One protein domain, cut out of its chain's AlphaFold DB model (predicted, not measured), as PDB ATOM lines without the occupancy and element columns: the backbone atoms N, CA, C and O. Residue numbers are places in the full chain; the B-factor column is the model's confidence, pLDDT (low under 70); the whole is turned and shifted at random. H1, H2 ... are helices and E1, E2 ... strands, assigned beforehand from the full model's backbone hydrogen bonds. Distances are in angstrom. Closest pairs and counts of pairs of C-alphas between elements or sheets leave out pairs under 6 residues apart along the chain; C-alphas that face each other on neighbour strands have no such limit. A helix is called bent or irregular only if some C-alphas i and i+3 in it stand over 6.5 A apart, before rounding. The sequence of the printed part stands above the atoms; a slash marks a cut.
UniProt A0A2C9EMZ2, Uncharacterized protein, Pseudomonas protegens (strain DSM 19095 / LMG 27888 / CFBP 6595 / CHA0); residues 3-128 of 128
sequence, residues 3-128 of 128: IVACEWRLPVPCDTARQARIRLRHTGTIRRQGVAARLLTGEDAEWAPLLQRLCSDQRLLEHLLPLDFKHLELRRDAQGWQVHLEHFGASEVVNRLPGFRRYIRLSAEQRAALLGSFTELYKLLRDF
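Overview. This is residues 3 to 128 of the 128 residues of an uncharacterized protein of Pseudomonas protegens (strain DSM 19095 / LMG 27888 / CFBP 6595 / CHA0) (UniProt A0A2C9EMZ2). A twisted sheet of six strands has three helices over one face and no named helix on the other; H3, the longest, runs along E1 and E5, and H1 along E3. The long strand E5 bends by 54 degrees at residue 89 and forms with E6 a hairpin at one end of the elongated domain. The printed part has 126 residues, with E1 E2 E3 H1 H2 E4 E5 E6 H3 in chain order, mixed in class; the branched sheet's neighbour pairs are antiparallel. It is compact, with a radius of gyration of the C-alphas of 15.7 A, and spans 52 by 30 by 24 A.

Along the chain. E1, residues 3 to 12, begins at C-alpha 3 (-32.458, 18.515, -17.785) and measures 28.2 A. E2 is residues 20 to 27, 21.9 A; E3 is 34 to 41, 22.3 A. H1, residues 44 to 56, 17.1 A, is irregular: C-alphas 46 and 49 are 7.5 A apart. H2 is residues 58 to 64, E4 69 to 77, E5 80 to 95, 38.9 A, and E6 100 to 103. H3, residues 108 to 126, 27.5 A, ends at C-alpha 126 (-3.706, 10.882, -31.471).

Arrangement. E5 has E1 on one side, N 8 and O 85 at 2.9 A, and on the other side E4, N 73 and O 84 at 2.9 A, and E6, N 93 and O 102 at 2.8 A. E4, E5 and E6 form a meander, each the antiparallel neighbour of the one before. E2 has E4 on one side, N 22 and O 74 at 2.8 A, and E3 on the other, N 23 and O 38 at 2.8 A. Heights over the sheet are 6.9 A for H1, 7.6 A for H2 and 9.8 A for H3. H2 and H3 touch, C-alphas of His 63 and Ala 113 closest at 4.5 A, at a steep tilt of 53 degrees, opposite ways. In H2 and H3 every O i to N i+4 pair is within hydrogen-bond range; in H1, 7 of 9.

Size, cuts and confidence. The farthest C-alphas, of Ala 45 and Pro 98, are 52.3 A apart. The printed part has no cut and no long link, and no printed residue is under 70.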
ATOM      1  N   ILE A   3     -32.953  18.788 -16.431       90.75
ATOM      2  CA  ILE A   3     -32.458  18.515 -17.785       90.75
ATOM      3  C   ILE A   3     -32.009  17.057 -17.850       90.75
ATOM      4  O   ILE A   3     -31.235  16.617 -17.001       90.75
ATOM      5  N   VAL A   4     -32.481  16.328 -18.857       92.00
ATOM      6  CA  VAL A   4     -31.929  15.034 -19.265       92.00
ATOM      7  C   VAL A   4     -30.931  15.325 -20.377       92.00
ATOM      8  O   VAL A   4     -31.332  15.646 -21.496       92.00
ATOM      9  N   ALA A   5     -29.646  15.325 -20.023       90.00
ATOM     10  CA  ALA A   5     -28.585  15.734 -20.929       90.00
ATOM     11  C   ALA A   5     -28.154  14.599 -21.861       90.00
ATOM     12  O   ALA A   5     -28.166  13.430 -21.473       90.00
ATOM     13  N   CYS A   6     -27.752  14.958 -23.079       90.19
ATOM     14  CA  CYS A   6     -27.082  14.040 -23.992       90.19
ATOM     15  C   CYS A   6     -25.562  14.167 -23.826       90.19
ATOM     16  O   CYS A   6     -25.022  15.277 -23.824       90.19
ATOM     17  N   GLU A   7     -24.889  13.025 -23.692       94.88
ATOM     18  CA  GLU A   7     -23.433  12.921 -23.690       94.88
ATOM     19  C   GLU A   7     -22.982  12.145 -24.929       94.88
ATOM     20  O   GLU A   7     -23.461  11.039 -25.193       94.88
ATOM     21  N   TRP A   8     -22.033  12.712 -25.669       96.38
ATOM     22  CA  TRP A   8     -21.337  12.030 -26.752       96.38
ATOM     23  C   TRP A   8     -19.952  11.612 -26.290       96.38
ATOM     24  O   TRP A   8     -19.268  12.341 -25.564       96.38
ATOM     25  N   ARG A   9     -19.535  10.437 -26.760       96.94
ATOM     26  CA  ARG A   9     -18.243   9.847 -26.434       96.94
ATOM     27  C   ARG A   9     -17.476   9.520 -27.699       96.94
ATOM     28  O   ARG A   9     -18.034   8.927 -28.620       96.94
ATOM     29  N   LEU A  10     -16.198   9.870 -27.708       97.62
ATOM     30  CA  LEU A  10     -15.278   9.539 -28.787       97.62
ATOM     31  C   LEU A  10     -14.044   8.841 -28.199       97.62
ATOM     32  O   LEU A  10     -13.279   9.492 -27.483       97.62
ATOM     33  N   PRO A  11     -13.830   7.548 -28.494       97.12
ATOM     34  CA  PRO A  11     -12.556   6.899 -28.223       97.12
ATOM     35  C   PRO A  11     -11.505   7.351 -29.248       97.12
ATOM     36  O   PRO A  11     -11.773   7.394 -30.451       97.12
ATOM     37  N   VAL A  12     -10.297   7.657 -28.780       96.75
ATOM     38  CA  VAL A  12      -9.135   7.968 -29.622       96.75
ATOM     39  C   VAL A  12      -7.985   7.048 -29.204       96.75
ATOM     40  O   VAL A  12      -7.453   7.214 -28.106       96.75
ATOM     41  N   PRO A  13      -7.602   6.068 -30.040       92.94
ATOM     42  CA  PRO A  13      -6.472   5.195 -29.745       92.94
ATOM     43  C   PRO A  13      -5.174   5.994 -29.610       92.94
ATOM     44  O   PRO A  13      -4.924   6.904 -30.404       92.94
ATOM     45  N   CYS A  14      -4.358   5.635 -28.623       86.81
ATOM     46  CA  CYS A  14      -3.004   6.142 -28.456       86.81
ATOM     47  C   CYS A  14      -2.170   5.120 -27.672       86.81
ATOM     48  O   CYS A  14      -2.646   4.577 -26.677       86.81
ATOM     49  N   ASP A  15      -0.930   4.891 -28.101       80.50
ATOM     50  CA  ASP A  15      -0.085   3.788 -27.616       80.50
ATOM     51  C   ASP A  15       0.722   4.126 -26.352       80.50
ATOM     52  O   ASP A  15       1.533   3.331 -25.877       80.50
ATOM     53  N   THR A  16       0.535   5.316 -25.786       76.00
ATOM     54  CA  THR A  16       1.312   5.759 -24.627       76.00
ATOM     55  C   THR A  16       0.563   5.476 -23.319       76.00
ATOM     56  O   THR A  16      -0.598   5.830 -23.149       76.00
ATOM     57  N   ALA A  17       1.257   4.867 -22.352       76.94
ATOM     58  CA  ALA A  17       0.663   4.302 -21.133       76.94
ATOM     59  C   ALA A  17       0.327   5.309 -20.009       76.94
ATOM     60  O   ALA A  17      -0.074   4.903 -18.916       76.94
ATOM     61  N   ARG A  18       0.525   6.616 -20.220       87.75
ATOM     62  CA  ARG A  18       0.370   7.618 -19.148       87.75
ATOM     63  C   ARG A  18      -1.089   8.018 -18.973       87.75
ATOM     64  O   ARG A  18      -1.788   8.226 -19.958       87.75
ATOM     65  N   GLN A  19      -1.525   8.193 -17.732       92.62
ATOM     66  CA  GLN A  19      -2.905   8.560 -17.412       92.62
ATOM     67  C   GLN A  19      -3.077  10.074 -17.311       92.62
ATOM     68  O   GLN A  19      -2.214  10.780 -16.790       92.62
ATOM     69  N   ALA A  20      -4.228  10.561 -17.765       96.00
ATOM     70  CA  ALA A  20      -4.564  11.975 -17.698       96.00
ATOM     71  C   ALA A  20      -6.063  12.181 -17.556       96.00
ATOM     72  O   ALA A  20      -6.877  11.430 -18.095       96.00
ATOM     73  N   ARG A  21      -6.440  13.261 -16.881       97.94
ATOM     74  CA  ARG A  21      -7.820  13.734 -16.883       97.94
ATOM     75  C   ARG A  21      -7.831  15.240 -17.033       97.94
ATOM     76  O   ARG A  21      -7.374  15.944 -16.142       97.94
ATOM     77  N   ILE A  22      -8.353  15.733 -18.148       98.44
ATOM     78  CA  ILE A  22      -8.333  17.151 -18.512       98.44
ATOM     79  C   ILE A  22      -9.765  17.630 -18.683       98.44
ATOM     80  O   ILE A  22     -10.551  17.013 -19.394       98.44
ATOM     81  N   ARG A  23     -10.112  18.750 -18.056       98.44
ATOM     82  CA  ARG A  23     -11.421  19.387 -18.208       98.44
ATOM     83  C   ARG A  23     -11.300  20.686 -18.979       98.44
ATOM     84  O   ARG A  23     -10.497  21.539 -18.614       98.44
ATOM     85  N   LEU A  24     -12.158  20.853 -19.977       98.19
ATOM     86  CA  LEU A  24     -12.251  22.060 -20.781       98.19
ATOM     87  C   LEU A  24     -13.472  22.877 -20.359       98.19
ATOM     88  O   LEU A  24     -14.543  22.335 -20.069       98.19
ATOM     89  N   ARG A  25     -13.309  24.199 -20.293       96.31
ATOM     90  CA  ARG A  25     -14.390  25.142 -19.976       96.31
ATOM     91  C   ARG A  25     -14.290  26.382 -20.842       96.31
ATOM     92  O   ARG A  25     -13.200  26.908 -21.036       96.31
ATOM     93  N   HIS A  26     -15.434  26.878 -21.294       96.06
ATOM     94  CA  HIS A  26     -15.514  28.174 -21.958       96.06
ATOM     95  C   HIS A  26     -15.006  29.312 -21.072       96.06
ATOM     96  O   HIS A  26     -15.226  29.311 -19.857       96.06
ATOM     97  N   THR A  27     -14.363  30.288 -21.706       94.06
ATOM     98  CA  THR A  27     -13.871  31.520 -21.084       94.06
ATOM     99  C   THR A  27     -14.486  32.757 -21.740       94.06
ATOM    100  O   THR A  27     -15.031  32.697 -22.848       94.06
ATOM    101  N   GLY A  28     -14.388  33.892 -21.043       87.25
ATOM    102  CA  GLY A  28     -14.941  35.182 -21.455       87.25
ATOM    103  C   GLY A  28     -16.115  35.625 -20.577       87.25
ATOM    104  O   GLY A  28     -16.902  34.809 -20.105       87.25
ATOM    105  N   THR A  29     -16.209  36.933 -20.334       77.25
ATOM    106  CA  THR A  29     -17.154  37.513 -19.357       77.25
ATOM    107  C   THR A  29     -18.531  37.816 -19.953       77.25
ATOM    108  O   THR A  29     -19.533  37.737 -19.255       77.25
ATOM    109  N   ILE A  30     -18.586  38.166 -21.244       80.56
ATOM    110  CA  ILE A  30     -19.821  38.591 -21.938       80.56
ATOM    111  C   ILE A  30     -20.213  37.591 -23.030       80.56
ATOM    112  O   ILE A  30     -21.376  37.233 -23.182       80.56
ATOM    113  N   ARG A  31     -19.223  37.123 -23.790       85.19
ATOM    114  CA  ARG A  31     -19.360  36.093 -24.822       85.19
ATOM    115  C   ARG A  31     -18.206  35.111 -24.700       85.19
ATOM    116  O   ARG A  31     -17.178  35.454 -24.116       85.19
ATOM    117  N   ARG A  32     -18.369  33.929 -25.286       89.56
ATOM    118  CA  ARG A  32     -17.306  32.922 -25.379       89.56
ATOM    119  C   ARG A  32     -16.183  33.470 -26.248       89.56
ATOM    120  O   ARG A  32     -16.445  33.920 -27.361       89.56
ATOM    121  N   GLN A  33     -14.969  33.476 -25.716       91.31
ATOM    122  CA  GLN A  33     -13.777  33.985 -26.409       91.31
ATOM    123  C   GLN A  33     -12.669  32.939 -26.513       91.31
ATOM    124  O   GLN A  33     -11.733  33.114 -27.281       91.31
ATOM    125  N   GLY A  34     -12.779  31.854 -25.755       95.25
ATOM    126  CA  GLY A  34     -11.815  30.772 -25.776       95.25
ATOM    127  C   GLY A  34     -12.241  29.635 -24.866       95.25
ATOM    128  O   GLY A  34     -13.378  29.570 -24.380       95.25
ATOM    129  N   VAL A  35     -11.284  28.747 -24.626       96.88
ATOM    130  CA  VAL A  35     -11.426  27.597 -23.744       96.88
ATOM    131  C   VAL A  35     -10.210  27.541 -22.828       96.88
ATOM    132  O   VAL A  35      -9.094  27.816 -23.256       96.88
ATOM    133  N   ALA A  36     -10.426  27.202 -21.562       96.56
ATOM    134  CA  ALA A  36      -9.371  26.882 -20.613       96.56
ATOM    135  C   ALA A  36      -9.364  25.374 -20.359       96.56
ATOM    136  O   ALA A  36     -10.415  24.791 -20.069       96.56
ATOM    137  N   ALA A  37      -8.183  24.764 -20.430       97.69
ATOM    138  CA  ALA A  37      -7.948  23.376 -20.067       97.69
ATOM    139  C   ALA A  37      -7.358  23.298 -18.653       97.69
ATOM    140  O   ALA A  37      -6.385  23.975 -18.330       97.69
ATOM    141  N   ARG A  38      -7.953  22.465 -17.796       97.31
ATOM    142  CA  ARG A  38      -7.474  22.195 -16.438       97.31
ATOM    143  C   ARG A  38      -7.141  20.719 -16.296       97.31
ATOM    144  O   ARG A  38      -8.029  19.883 -16.479       97.31
ATOM    145  N   LEU A  39      -5.909  20.413 -15.903       97.88
ATOM    146  CA  LEU A  39      -5.516  19.068 -15.502       97.88
ATOM    147  C   LEU A  39      -6.126  18.737 -14.131       97.88
ATOM    148  O   LEU A  39      -6.117  19.546 -13.203       97.88
ATOM    149  N   LEU A  40      -6.736  17.562 -14.034       97.44
ATOM    150  CA  LEU A  40      -7.339  17.006 -12.822       97.44
ATOM    151  C   LEU A  40      -6.565  15.782 -12.321       97.44
ATOM    152  O   LEU A  40      -6.658  15.434 -11.147       97.44
ATOM    153  N   THR A  41      -5.855  15.096 -13.214       96.19
ATOM    154  CA  THR A  41      -5.033  13.914 -12.929       96.19
ATOM    155  C   THR A  41      -3.918  13.844 -13.967       96.19
ATOM    156  O   THR A  41      -4.191  14.118 -15.137       96.19
ATOM    157  N   GLY A  42      -2.714  13.461 -13.546       92.44
ATOM    158  CA  GLY A  42      -1.485  13.507 -14.344       92.44
ATOM    159  C   GLY A  42      -0.522  14.580 -13.825       92.44
ATOM    160  O   GLY A  42      -0.883  15.366 -12.950       92.44
ATOM    161  N   GLU A  43       0.695  14.609 -14.363       90.69
ATOM    162  CA  GLU A  43       1.704  15.614 -14.011       90.69
ATOM    163  C   GLU A  43       1.636  16.825 -14.950       90.69
ATOM    164  O   GLU A  43       1.604  16.675 -16.173       90.69
ATOM    165  N   ASP A  44       1.642  18.039 -14.390       87.69
ATOM    166  CA  ASP A  44       1.486  19.274 -15.172       87.69
ATOM    167  C   ASP A  44       2.581  19.445 -16.235       87.69
ATOM    168  O   ASP A  44       2.285  19.832 -17.364       87.69
ATOM    169  N   ALA A  45       3.837  19.121 -15.908       91.19
ATOM    170  CA  ALA A  45       4.960  19.254 -16.838       91.19
ATOM    171  C   ALA A  45       4.825  18.335 -18.064       91.19
ATOM    172  O   ALA A  45       5.201  18.717 -19.171       91.19
ATOM    173  N   GLU A  46       4.256  17.143 -17.876       91.75
ATOM    174  CA  GLU A  46       4.031  16.168 -18.943       91.75
ATOM    175  C   GLU A  46       2.945  16.643 -19.915       91.75
ATOM    176  O   GLU A  46       3.087  16.520 -21.133       91.75
ATOM    177  N   TRP A  47       1.870  17.223 -19.377       94.69
ATOM    178  CA  TRP A  47       0.678  17.576 -20.144       94.69
ATOM    179  C   TRP A  47       0.627  19.031 -20.600       94.69
ATOM    180  O   TRP A  47      -0.235  19.376 -21.409       94.69
ATOM    181  N   ALA A  48       1.555  19.879 -20.150       95.69
ATOM    182  CA  ALA A  48       1.618  21.290 -20.523       95.69
ATOM    183  C   ALA A  48       1.517  21.544 -22.044       95.69
ATOM    184  O   ALA A  48       0.718  22.404 -22.427       95.69
ATOM    185  N   PRO A  49       2.205  20.790 -22.933       95.94
ATOM    186  CA  PRO A  49       2.084  21.011 -24.376       95.94
ATOM    187  C   PRO A  49       0.667  20.745 -24.903       95.94
ATOM    188  O   PRO A  49       0.151  21.508 -25.720       95.94
ATOM    189  N   LEU A  50       0.009  19.692 -24.405       96.38
ATOM    190  CA  LEU A  50      -1.373  19.365 -24.757       96.38
ATOM    191  C   LEU A  50      -2.337  20.436 -24.236       96.38
ATOM    192  O   LEU A  50      -3.175  20.928 -24.988       96.38
ATOM    193  N   LEU A  51      -2.204  20.832 -22.967       97.56
ATOM    194  CA  LEU A  51      -3.040  21.870 -22.358       97.56
ATOM    195  C   LEU A  51      -2.940  23.188 -23.129       97.56
ATOM    196  O   LEU A  51      -3.965  23.815 -23.398       97.56
ATOM    197  N   GLN A  52      -1.729  23.575 -23.536       97.19
ATOM    198  CA  GLN A  52      -1.513  24.755 -24.366       97.19
ATOM    199  C   GLN A  52      -2.209  24.607 -25.722       97.19
ATOM    200  O   GLN A  52      -2.979  25.488 -26.101       97.19
ATOM    201  N   ARG A  53      -2.011  23.478 -26.420       97.31
ATOM    202  CA  ARG A  53      -2.591  23.246 -27.753       97.31
ATOM    203  C   ARG A  53      -4.124  23.252 -27.722       97.31
ATOM    204  O   ARG A  53      -4.737  23.877 -28.577       97.31
ATOM    205  N   LEU A  54      -4.744  22.670 -26.693       97.81
ATOM    206  CA  LEU A  54      -6.200  22.715 -26.485       97.81
ATOM    207  C   LEU A  54      -6.748  24.142 -26.315       97.81
ATOM    208  O   LEU A  54      -7.909  24.387 -26.634       97.81
ATOM    209  N   CYS A  55      -5.938  25.068 -25.792       97.50
ATOM    210  CA  CYS A  55      -6.343  26.454 -25.556       97.50
ATOM    211  C   CYS A  55      -6.008  27.399 -26.720       97.50
ATOM    212  O   CYS A  55      -6.574  28.487 -26.774       97.50
ATOM    213  N   SER A  56      -5.082  27.027 -27.612       97.00
ATOM    214  CA  SER A  56      -4.559  27.917 -28.658       97.00
ATOM    215  C   SER A  56      -4.787  27.436 -30.092       97.00
ATOM    216  O   SER A  56      -4.527  28.198 -31.021       97.00
ATOM    217  N   ASP A  57      -5.217  26.190 -30.308       97.50
ATOM    218  CA  ASP A  57      -5.503  25.683 -31.653       97.50
ATOM    219  C   ASP A  57      -6.758  26.353 -32.227       97.50
ATOM    220  O   ASP A  57      -7.885  26.112 -31.793       97.50
ATOM    221  N   GLN A  58      -6.547  27.199 -33.234       96.75
ATOM    222  CA  GLN A  58      -7.598  28.005 -33.838       96.75
ATOM    223  C   GLN A  58      -8.711  27.157 -34.476       96.75
ATOM    224  O   GLN A  58      -9.884  27.493 -34.323       96.75
ATOM    225  N   ARG A  59      -8.375  26.038 -35.134       97.12
ATOM    226  CA  ARG A  59      -9.375  25.174 -35.787       97.12
ATOM    227  C   ARG A  59     -10.242  24.471 -34.755       97.12
ATOM    228  O   ARG A  59     -11.459  24.383 -34.912       97.12
ATOM    229  N   LEU A  60      -9.629  24.007 -33.668       98.00
ATOM    230  CA  LEU A  60     -10.374  23.427 -32.558       98.00
ATOM    231  C   LEU A  60     -11.319  24.462 -31.928       98.00
ATOM    232  O   LEU A  60     -12.492  24.162 -31.691       98.00
ATOM    233  N   LEU A  61     -10.831  25.678 -31.671       97.69
ATOM    234  CA  LEU A  61     -11.627  26.747 -31.066       97.69
ATOM    235  C   LEU A  61     -12.798  27.182 -31.956       97.69
ATOM    236  O   LEU A  61     -13.903  27.363 -31.445       97.69
ATOM    237  N   GLU A  62     -12.598  27.285 -33.272       97.25
ATOM    238  CA  GLU A  62     -13.657  27.599 -34.244       97.25
ATOM    239  C   GLU A  62     -14.837  26.625 -34.164       97.25
ATOM    240  O   GLU A  62     -15.988  27.028 -34.334       97.25
ATOM    241  N   HIS A  63     -14.574  25.358 -33.839       97.94
ATOM    242  CA  HIS A  63     -15.617  24.357 -33.646       97.94
ATOM    243  C   HIS A  63     -16.155  24.292 -32.212       97.94
ATOM    244  O   HIS A  63     -17.334  24.010 -32.025       97.94
ATOM    245  N   LEU A  64     -15.341  24.557 -31.185       97.44
ATOM    246  CA  LEU A  64     -15.802  24.501 -29.792       97.44
ATOM    247  C   LEU A  64     -16.674  25.701 -29.399       97.44
ATOM    248  O   LEU A  64     -17.657  25.529 -28.682       97.44
ATOM    249  N   LEU A  65     -16.351  26.912 -29.857       96.44
ATOM    250  CA  LEU A  65     -17.031  28.137 -29.413       96.44
ATOM    251  C   LEU A  65     -18.534  28.211 -29.769       96.44
ATOM    252  O   LEU A  65     -19.304  28.705 -28.931       96.44
ATOM    253  N   PRO A  66     -18.993  27.709 -30.936       95.69
ATOM    254  CA  PRO A  66     -20.421  27.633 -31.259       95.69
ATOM    255  C   PRO A  66     -21.215  26.651 -30.384       95.69
ATOM    256  O   PRO A  66     -22.447  26.714 -30.342       95.69
ATOM    257  N   LEU A  67     -20.542  25.730 -29.687       95.50
ATOM    258  CA  LEU A  67     -21.199  24.714 -28.872       95.50
ATOM    259  C   LEU A  67     -21.614  25.261 -27.504       95.50
ATOM    260  O   LEU A  67     -20.879  25.955 -26.815       95.50
ATOM    261  N   ASP A  68     -22.802  24.890 -27.054       92.38
ATOM    262  CA  ASP A  68     -23.286  25.106 -25.696       92.38
ATOM    263  C   ASP A  68     -22.971  23.870 -24.835       92.38
ATOM    264  O   ASP A  68     -23.881  23.212 -24.320       92.38
ATOM    265  N   PHE A  69     -21.694  23.492 -24.705       93.81
ATOM    266  CA  PHE A  69     -21.345  22.350 -23.860       93.81
ATOM    267  C   PHE A  69     -21.364  22.708 -22.369       93.81
ATOM    268  O   PHE A  69     -20.830  23.728 -21.931       93.81
ATOM    269  N   LYS A  70     -21.990  21.840 -21.572       91.75
ATOM    270  CA  LYS A  70     -21.995  21.909 -20.106       91.75
ATOM    271  C   LYS A  70     -20.743  21.258 -19.526       91.75
ATOM    272  O   LYS A  70     -20.221  21.707 -18.503       91.75
ATOM    273  N   HIS A  71     -20.261  20.209 -20.184       94.50
ATOM    274  CA  HIS A  71     -19.081  19.470 -19.773       94.50
ATOM    275  C   HIS A  71     -18.297  19.018 -21.000       94.50
ATOM    276  O   HIS A  71     -18.876  18.489 -21.942       94.50
ATOM    277  N   LEU A  72     -16.983  19.218 -20.969       98.19
ATOM    278  CA  LEU A  72     -16.053  18.601 -21.901       98.19
ATOM    279  C   LEU A  72     -14.859  18.092 -21.099       98.19
ATOM    280  O   LEU A  72     -14.184  18.863 -20.409       98.19
ATOM    281  N   GLU A  73     -14.627  16.789 -21.149       98.38
ATOM    282  CA  GLU A  73     -13.567  16.131 -20.400       98.38
ATOM    283  C   GLU A  73     -12.858  15.098 -21.267       98.38
ATOM    284  O   GLU A  73     -13.482  14.316 -21.980       98.38
ATOM    285  N   LEU A  74     -11.534  15.115 -21.195       98.19
ATOM    286  CA  LEU A  74     -10.650  14.174 -21.856       98.19
ATOM    287  C   LEU A  74     -10.099  13.264 -20.769       98.19
ATOM    288  O   LEU A  74      -9.510  13.739 -19.796       98.19
ATOM    289  N   ARG A  75     -10.328  11.966 -20.908       97.19
ATOM    290  CA  ARG A  75      -9.798  10.946 -20.004       97.19
ATOM    291  C   ARG A  75      -8.836  10.089 -20.780       97.19
ATOM    292  O   ARG A  75      -9.166   9.681 -21.884       97.19
ATOM    293  N   ARG A  76      -7.688   9.801 -20.199       94.81
ATOM    294  CA  ARG A  76      -6.737   8.866 -20.759       94.81
ATOM    295  C   ARG A  76      -6.464   7.746 -19.784       94.81
ATOM    296  O   ARG A  76      -6.135   8.000 -18.623       94.81
ATOM    297  N   ASP A  77      -6.561   6.533 -20.297       91.31
ATOM    298  CA  ASP A  77      -6.191   5.305 -19.618       91.31
ATOM    299  C   ASP A  77      -5.354   4.413 -20.555       91.31
ATOM    300  O   ASP A  77      -4.861   4.862 -21.590       91.31
ATOM    301  N   ALA A  78      -5.162   3.150 -20.176       88.62
ATOM    302  CA  ALA A  78      -4.364   2.193 -20.939       88.62
ATOM    303  C   ALA A  78      -4.930   1.859 -22.337       88.62
ATOM    304  O   ALA A  78      -4.225   1.255 -23.138       88.62
ATOM    305  N   GLN A  79      -6.185   2.211 -22.633       89.38
ATOM    306  CA  GLN A  79      -6.837   1.982 -23.929       89.38
ATOM    307  C   GLN A  79      -6.767   3.212 -24.851       89.38
ATOM    308  O   GLN A  79      -7.279   3.174 -25.972       89.38
ATOM    309  N   GLY A  80      -6.146   4.301 -24.391       94.00
ATOM    310  CA  GLY A  80      -6.045   5.570 -25.103       94.00
ATOM    311  C   GLY A  80      -6.927   6.650 -24.483       94.00
ATOM    312  O   GLY A  80      -7.183   6.664 -23.276       94.00
ATOM    313  N   TRP A  81      -7.369   7.596 -25.307       97.12
ATOM    314  CA  TRP A  81      -8.220   8.696 -24.871       97.12
ATOM    315  C   TRP A  81      -9.704   8.383 -25.029       97.12
ATOM    316  O   TRP A  81     -10.148   7.728 -25.970       97.12
ATOM    317  N   GLN A  82     -10.497   8.977 -24.151       97.69
ATOM    318  CA  GLN A  82     -11.935   9.111 -24.264       97.69
ATOM    319  C   GLN A  82     -12.297  10.586 -24.120       97.69
ATOM    320  O   GLN A  82     -12.045  11.206 -23.084       97.69
ATOM    321  N   VAL A  83     -12.924  11.142 -25.150       98.38
ATOM    322  CA  VAL A  83     -13.544  12.466 -25.098       98.38
ATOM    323  C   VAL A  83     -14.984  12.296 -24.642       98.38
ATOM    324  O   VAL A  83     -15.725  11.527 -25.249       98.38
ATOM    325  N   HIS A  84     -15.383  13.022 -23.604       98.25
ATOM    326  CA  HIS A  84     -16.746  13.064 -23.077       98.25
ATOM    327  C   HIS A  84     -17.269  14.490 -23.221       98.25
ATOM    328  O   HIS A  84     -16.726  15.407 -22.602       98.25
ATOM    329  N   LEU A  85     -18.298  14.682 -24.046       97.69
ATOM    330  CA  LEU A  85     -18.907  15.985 -24.303       97.69
ATOM    331  C   LEU A  85     -20.391  15.924 -23.946       97.69
ATOM    332  O   LEU A  85     -21.156  15.224 -24.598       97.69
ATOM    333  N   GLU A  86     -20.803  16.685 -22.937       95.94
ATOM    334  CA  GLU A  86     -22.207  16.896 -22.575       95.94
ATOM    335  C   GLU A  86     -22.661  18.269 -23.080       95.94
ATOM    336  O   GLU A  86     -22.070  19.294 -22.721       95.94
ATOM    337  N   HIS A  87     -23.724  18.312 -23.886       93.69
ATOM    338  CA  HIS A  87     -24.212  19.541 -24.527       93.69
ATOM    339  C   HIS A  87     -25.643  19.885 -24.107       93.69
ATOM    340  O   HIS A  87     -26.467  19.000 -23.903       93.69
ATOM    341  N   PHE A  88     -25.973  21.179 -24.014       91.12
ATOM    342  CA  PHE A  88     -27.343  21.619 -23.708       91.12
ATOM    343  C   PHE A  88     -28.326  21.320 -24.848       91.12
ATOM    344  O   PHE A  88     -29.451  20.885 -24.621       91.12
ATOM    345  N   GLY A  89     -27.908  21.531 -26.092       90.62
ATOM    346  CA  GLY A  89     -28.597  21.004 -27.273       90.62
ATOM    347  C   GLY A  89     -28.609  19.472 -27.311       90.62
ATOM    348  O   GLY A  89     -27.760  18.821 -26.715       90.62
ATOM    349  N   ALA A  90     -29.597  18.915 -28.002       92.06
ATOM    350  CA  ALA A  90     -29.980  17.502 -27.980       92.06
ATOM    351  C   ALA A  90     -30.385  16.949 -26.602       92.06
ATOM    352  O   ALA A  90     -30.528  15.740 -26.437       92.06
ATOM    353  N   SER A  91     -30.623  17.831 -25.634       91.94
ATOM    354  CA  SER A  91     -31.140  17.469 -24.317       91.94
ATOM    355  C   SER A  91     -32.647  17.690 -24.222       91.94
ATOM    356  O   SER A  91     -33.259  18.379 -25.045       91.94
ATOM    357  N   GLU A  92     -33.254  17.154 -23.170       93.44
ATOM    358  CA  GLU A  92     -34.666  17.361 -22.866       93.44
ATOM    359  C   GLU A  92     -34.846  18.110 -21.553       93.44
ATOM    360  O   GLU A  92     -34.242  17.791 -20.532       93.44
ATOM    361  N   VAL A  93     -35.740  19.089 -21.566       92.75
ATOM    362  CA  VAL A  93     -36.220  19.759 -20.364       92.75
ATOM    363  C   VAL A  93     -37.485  19.059 -19.911       92.75
ATOM    364  O   VAL A  93     -38.458  18.991 -20.662       92.75
ATOM    365  N   VAL A  94     -37.484  18.582 -18.670       94.00
ATOM    366  CA  VAL A  94     -38.625  17.900 -18.065       94.00
ATOM    367  C   VAL A  94     -39.111  18.686 -16.858       94.00
ATOM    368  O   VAL A  94     -38.351  18.998 -15.930       94.00
ATOM    369  N   ASN A  95     -40.407  18.982 -16.836       93.94
ATOM    370  CA  ASN A  95     -41.073  19.560 -15.683       93.94
ATOM    371  C   ASN A  95     -42.236  18.681 -15.220       93.94
ATOM    372  O   ASN A  95     -42.928  18.078 -16.036       93.94
ATOM    373  N   ARG A  96     -42.428  18.603 -13.898       89.38
ATOM    374  CA  ARG A  96     -43.492  17.786 -13.298       89.38
ATOM    375  C   ARG A  96     -44.812  18.552 -13.187       89.38
ATOM    376  O   ARG A  96     -45.850  17.958 -13.431       89.38
ATOM    377  N   LEU A  97     -44.778  19.845 -12.842       90.31
ATOM    378  CA  LEU A  97     -45.972  20.680 -12.658       90.31
ATOM    379  C   LEU A  97     -45.718  22.122 -13.154       90.31
ATOM    380  O   LEU A  97     -44.848  22.794 -12.592       90.31
ATOM    381  N   PRO A  98     -46.414  22.592 -14.212       86.56
ATOM    382  CA  PRO A  98     -47.233  21.784 -15.121       86.56
ATOM    383  C   PRO A  98     -46.372  20.729 -15.837       86.56
ATOM    384  O   PRO A  98     -45.172  20.932 -16.050       86.56
ATOM    385  N   GLY A  99     -46.975  19.586 -16.167       91.50
ATOM    386  CA  GLY A  99     -46.284  18.472 -16.808       91.50
ATOM    387  C   GLY A  99     -45.917  18.802 -18.250       91.50
ATOM    388  O   GLY A  99     -46.801  19.021 -19.073       91.50
ATOM    389  N   PHE A 100     -44.624  18.828 -18.572       92.38
ATOM    390  CA  PHE A 100     -44.172  18.897 -19.961       92.38
ATOM    391  C   PHE A 100     -42.773  18.308 -20.137       92.38
ATOM    392  O   PHE A 100     -41.957  18.269 -19.210       92.38
ATOM    393  N   ARG A 101     -42.490  17.905 -21.376       94.12
ATOM    394  CA  ARG A 101     -41.167  17.515 -21.858       94.12
ATOM    395  C   ARG A 101     -40.889  18.252 -23.163       94.12
ATOM    396  O   ARG A 101     -41.686  18.179 -24.092       94.12
ATOM    397  N   ARG A 102     -39.773  18.980 -23.230       94.31
ATOM    398  CA  ARG A 102     -39.375  19.753 -24.413       94.31
ATOM    399  C   ARG A 102     -37.962  19.387 -24.830       94.31
ATOM    400  O   ARG A 102     -37.034  19.513 -24.038       94.31
ATOM    401  N   TYR A 103     -37.804  19.006 -26.089       94.31
ATOM    402  CA  TYR A 103     -36.499  18.770 -26.690       94.31
ATOM    403  C   TYR A 103     -35.831  20.090 -27.103       94.31
ATOM    404  O   TYR A 103     -36.456  20.934 -27.756       94.31
ATOM    405  N   ILE A 104     -34.559  20.260 -26.743       93.19
ATOM    406  CA  ILE A 104     -33.707  21.362 -27.191       93.19
ATOM    407  C   ILE A 104     -32.977  20.885 -28.446       93.19
ATOM    408  O   ILE A 104     -32.062  20.070 -28.380       93.19
ATOM    409  N   ARG A 105     -33.382  21.377 -29.616       93.81
ATOM    410  CA  ARG A 105     -32.767  20.976 -30.889       93.81
ATOM    411  C   ARG A 105     -31.382  21.599 -31.045       93.81
ATOM    412  O   ARG A 105     -31.219  22.784 -30.783       93.81
ATOM    413  N   LEU A 106     -30.429  20.822 -31.560       93.62
ATOM    414  CA  LEU A 106     -29.190  21.371 -32.121       93.62
ATOM    415  C   LEU A 106     -29.499  22.115 -33.425       93.62
ATOM    416  O   LEU A 106     -30.195  21.573 -34.296       93.62
ATOM    417  N   SER A 107     -28.951  23.320 -33.582       94.88
ATOM    418  CA  SER A 107     -28.974  24.035 -34.863       94.88
ATOM    419  C   SER A 107     -28.109  23.318 -35.913       94.88
ATOM    420  O   SER A 107     -27.327  22.423 -35.591       94.88
ATOM    421  N   ALA A 108     -28.247  23.681 -37.192       95.75
ATOM    422  CA  ALA A 108     -27.381  23.132 -38.242       95.75
ATOM    423  C   ALA A 108     -25.900  23.458 -37.992       95.75
ATOM    424  O   ALA A 108     -25.053  22.577 -38.110       95.75
ATOM    425  N   GLU A 109     -25.623  24.690 -37.567       96.19
ATOM    426  CA  GLU A 109     -24.293  25.156 -37.179       96.19
ATOM    427  C   GLU A 109     -23.726  24.342 -36.010       96.19
ATOM    428  O   GLU A 109     -22.616  23.830 -36.105       96.19
ATOM    429  N   GLN A 110     -24.511  24.115 -34.952       95.81
ATOM    430  CA  GLN A 110     -24.067  23.328 -33.797       95.81
ATOM    431  C   GLN A 110     -23.800  21.862 -34.145       95.81
ATOM    432  O   GLN A 110     -22.891  21.253 -33.590       95.81
ATOM    433  N   ARG A 111     -24.561  21.275 -35.079       96.31
ATOM    434  CA  ARG A 111     -24.284  19.914 -35.565       96.31
ATOM    435  C   ARG A 111     -22.940  19.843 -36.292       96.31
ATOM    436  O   ARG A 111     -22.169  18.924 -36.034       96.31
ATOM    437  N   ALA A 112     -22.661  20.805 -37.173       97.69
ATOM    438  CA  ALA A 112     -21.384  20.881 -37.880       97.69
ATOM    439  C   ALA A 112     -20.219  21.130 -36.909       97.69
ATOM    440  O   ALA A 112     -19.204  20.442 -36.978       97.69
ATOM    441  N   ALA A 113     -20.404  22.047 -35.958       97.56
ATOM    442  CA  ALA A 113     -19.448  22.345 -34.902       97.56
ATOM    443  C   ALA A 113     -19.141  21.110 -34.037       97.56
ATOM    444  O   ALA A 113     -17.976  20.815 -33.808       97.56
ATOM    445  N   LEU A 114     -20.149  20.320 -33.645       97.38
ATOM    446  CA  LEU A 114     -19.956  19.112 -32.833       97.38
ATOM    447  C   LEU A 114     -19.071  18.078 -33.547       97.38
ATOM    448  O   LEU A 114     -18.138  17.536 -32.956       97.38
ATOM    449  N   LEU A 115     -19.347  17.827 -34.828       97.62
ATOM    450  CA  LEU A 115     -18.546  16.914 -35.647       97.62
ATOM    451  C   LEU A 115     -17.131  17.457 -35.887       97.62
ATOM    452  O   LEU A 115     -16.163  16.696 -35.821       97.62
ATOM    453  N   GLY A 116     -17.002  18.765 -36.122       98.31
ATOM    454  CA  GLY A 116     -15.717  19.447 -36.263       98.31
ATOM    455  C   GLY A 116     -14.868  19.341 -34.996       98.31
ATOM    456  O   GLY A 116     -13.714  18.926 -35.067       98.31
ATOM    457  N   SER A 117     -15.449  19.593 -33.819       98.25
ATOM    458  CA  SER A 117     -14.760  19.455 -32.533       98.25
ATOM    459  C   SER A 117     -14.255  18.037 -32.315       98.25
ATOM    460  O   SER A 117     -13.106  17.861 -31.923       98.25
ATOM    461  N   PHE A 118     -15.068  17.016 -32.602       98.38
ATOM    462  CA  PHE A 118     -14.608  15.634 -32.498       98.38
ATOM    463  C   PHE A 118     -13.499  15.306 -33.492       98.38
ATOM    464  O   PHE A 118     -12.548  14.627 -33.121       98.38
ATOM    465  N   THR A 119     -13.576  15.822 -34.716       98.38
ATOM    466  CA  THR A 119     -12.541  15.616 -35.735       98.38
ATOM    467  C   THR A 119     -11.206  16.229 -35.312       98.38
ATOM    468  O   THR A 119     -10.174  15.561 -35.386       98.38
ATOM    469  N   GLU A 120     -11.207  17.473 -34.835       98.12
ATOM    470  CA  GLU A 120      -9.978  18.149 -34.414       98.12
ATOM    471  C   GLU A 120      -9.431  17.576 -33.101       98.12
ATOM    472  O   GLU A 120      -8.230  17.336 -33.008       98.12
ATOM    473  N   LEU A 121     -10.285  17.239 -32.124       98.12
ATOM    474  CA  LEU A 121      -9.851  16.536 -30.908       98.12
ATOM    475  C   LEU A 121      -9.255  15.165 -31.228       98.12
ATOM    476  O   LEU A 121      -8.244  14.793 -30.644       98.12
ATOM    477  N   TYR A 122      -9.842  14.424 -32.167       97.75
ATOM    478  CA  TYR A 122      -9.319  13.127 -32.583       97.75
ATOM    479  C   TYR A 122      -7.897  13.235 -33.136       97.75
ATOM    480  O   TYR A 122      -7.009  12.496 -32.716       97.75
ATOM    481  N   LYS A 123      -7.674  14.176 -34.063       95.75
ATOM    482  CA  LYS A 123      -6.347  14.438 -34.637       95.75
ATOM    483  C   LYS A 123      -5.369  14.864 -33.550       95.75
ATOM    484  O   LYS A 123      -4.295  14.292 -33.437       95.75
ATOM    485  N   LEU A 124      -5.779  15.833 -32.733       95.56
ATOM    486  CA  LEU A 124      -4.934  16.420 -31.712       95.56
ATOM    487  C   LEU A 124      -4.481  15.375 -30.694       95.56
ATOM    488  O   LEU A 124      -3.297  15.347 -30.382       95.56
ATOM    489  N   LEU A 125      -5.396  14.544 -30.186       95.88
ATOM    490  CA  LEU A 125      -5.122  13.569 -29.126       95.88
ATOM    491  C   LEU A 125      -4.399  12.318 -29.610       95.88
ATOM    492  O   LEU A 125      -3.744  11.661 -28.813       95.88
ATOM    493  N   ARG A 126      -4.484  11.987 -30.900       92.88
ATOM    494  CA  ARG A 126      -3.706  10.882 -31.471       92.88
ATOM    495  C   ARG A 126      -2.195  11.132 -31.377       92.88
ATOM    496  O   ARG A 126      -1.433  10.177 -31.278       92.88
ATOM    497  N   ASP A 127      -1.776  12.396 -31.374       87.25
ATOM    498  CA  ASP A 127      -0.365  12.780 -31.260       87.25
ATOM    499  C   ASP A 127       0.170  12.770 -29.810       87.25
ATOM    500  O   ASP A 127       1.345  13.080 -29.605       87.25
ATOM    501  N   PHE A 128      -0.671  12.479 -28.804       86.25
ATOM    502  CA  PHE A 128      -0.348  12.610 -27.373       86.25
ATOM    503  C   PHE A 128      -0.633  11.352 -26.566       86.25
ATOM    504  O   PHE A 128       0.247  10.941 -25.777       86.25
TER     505      PHE A 128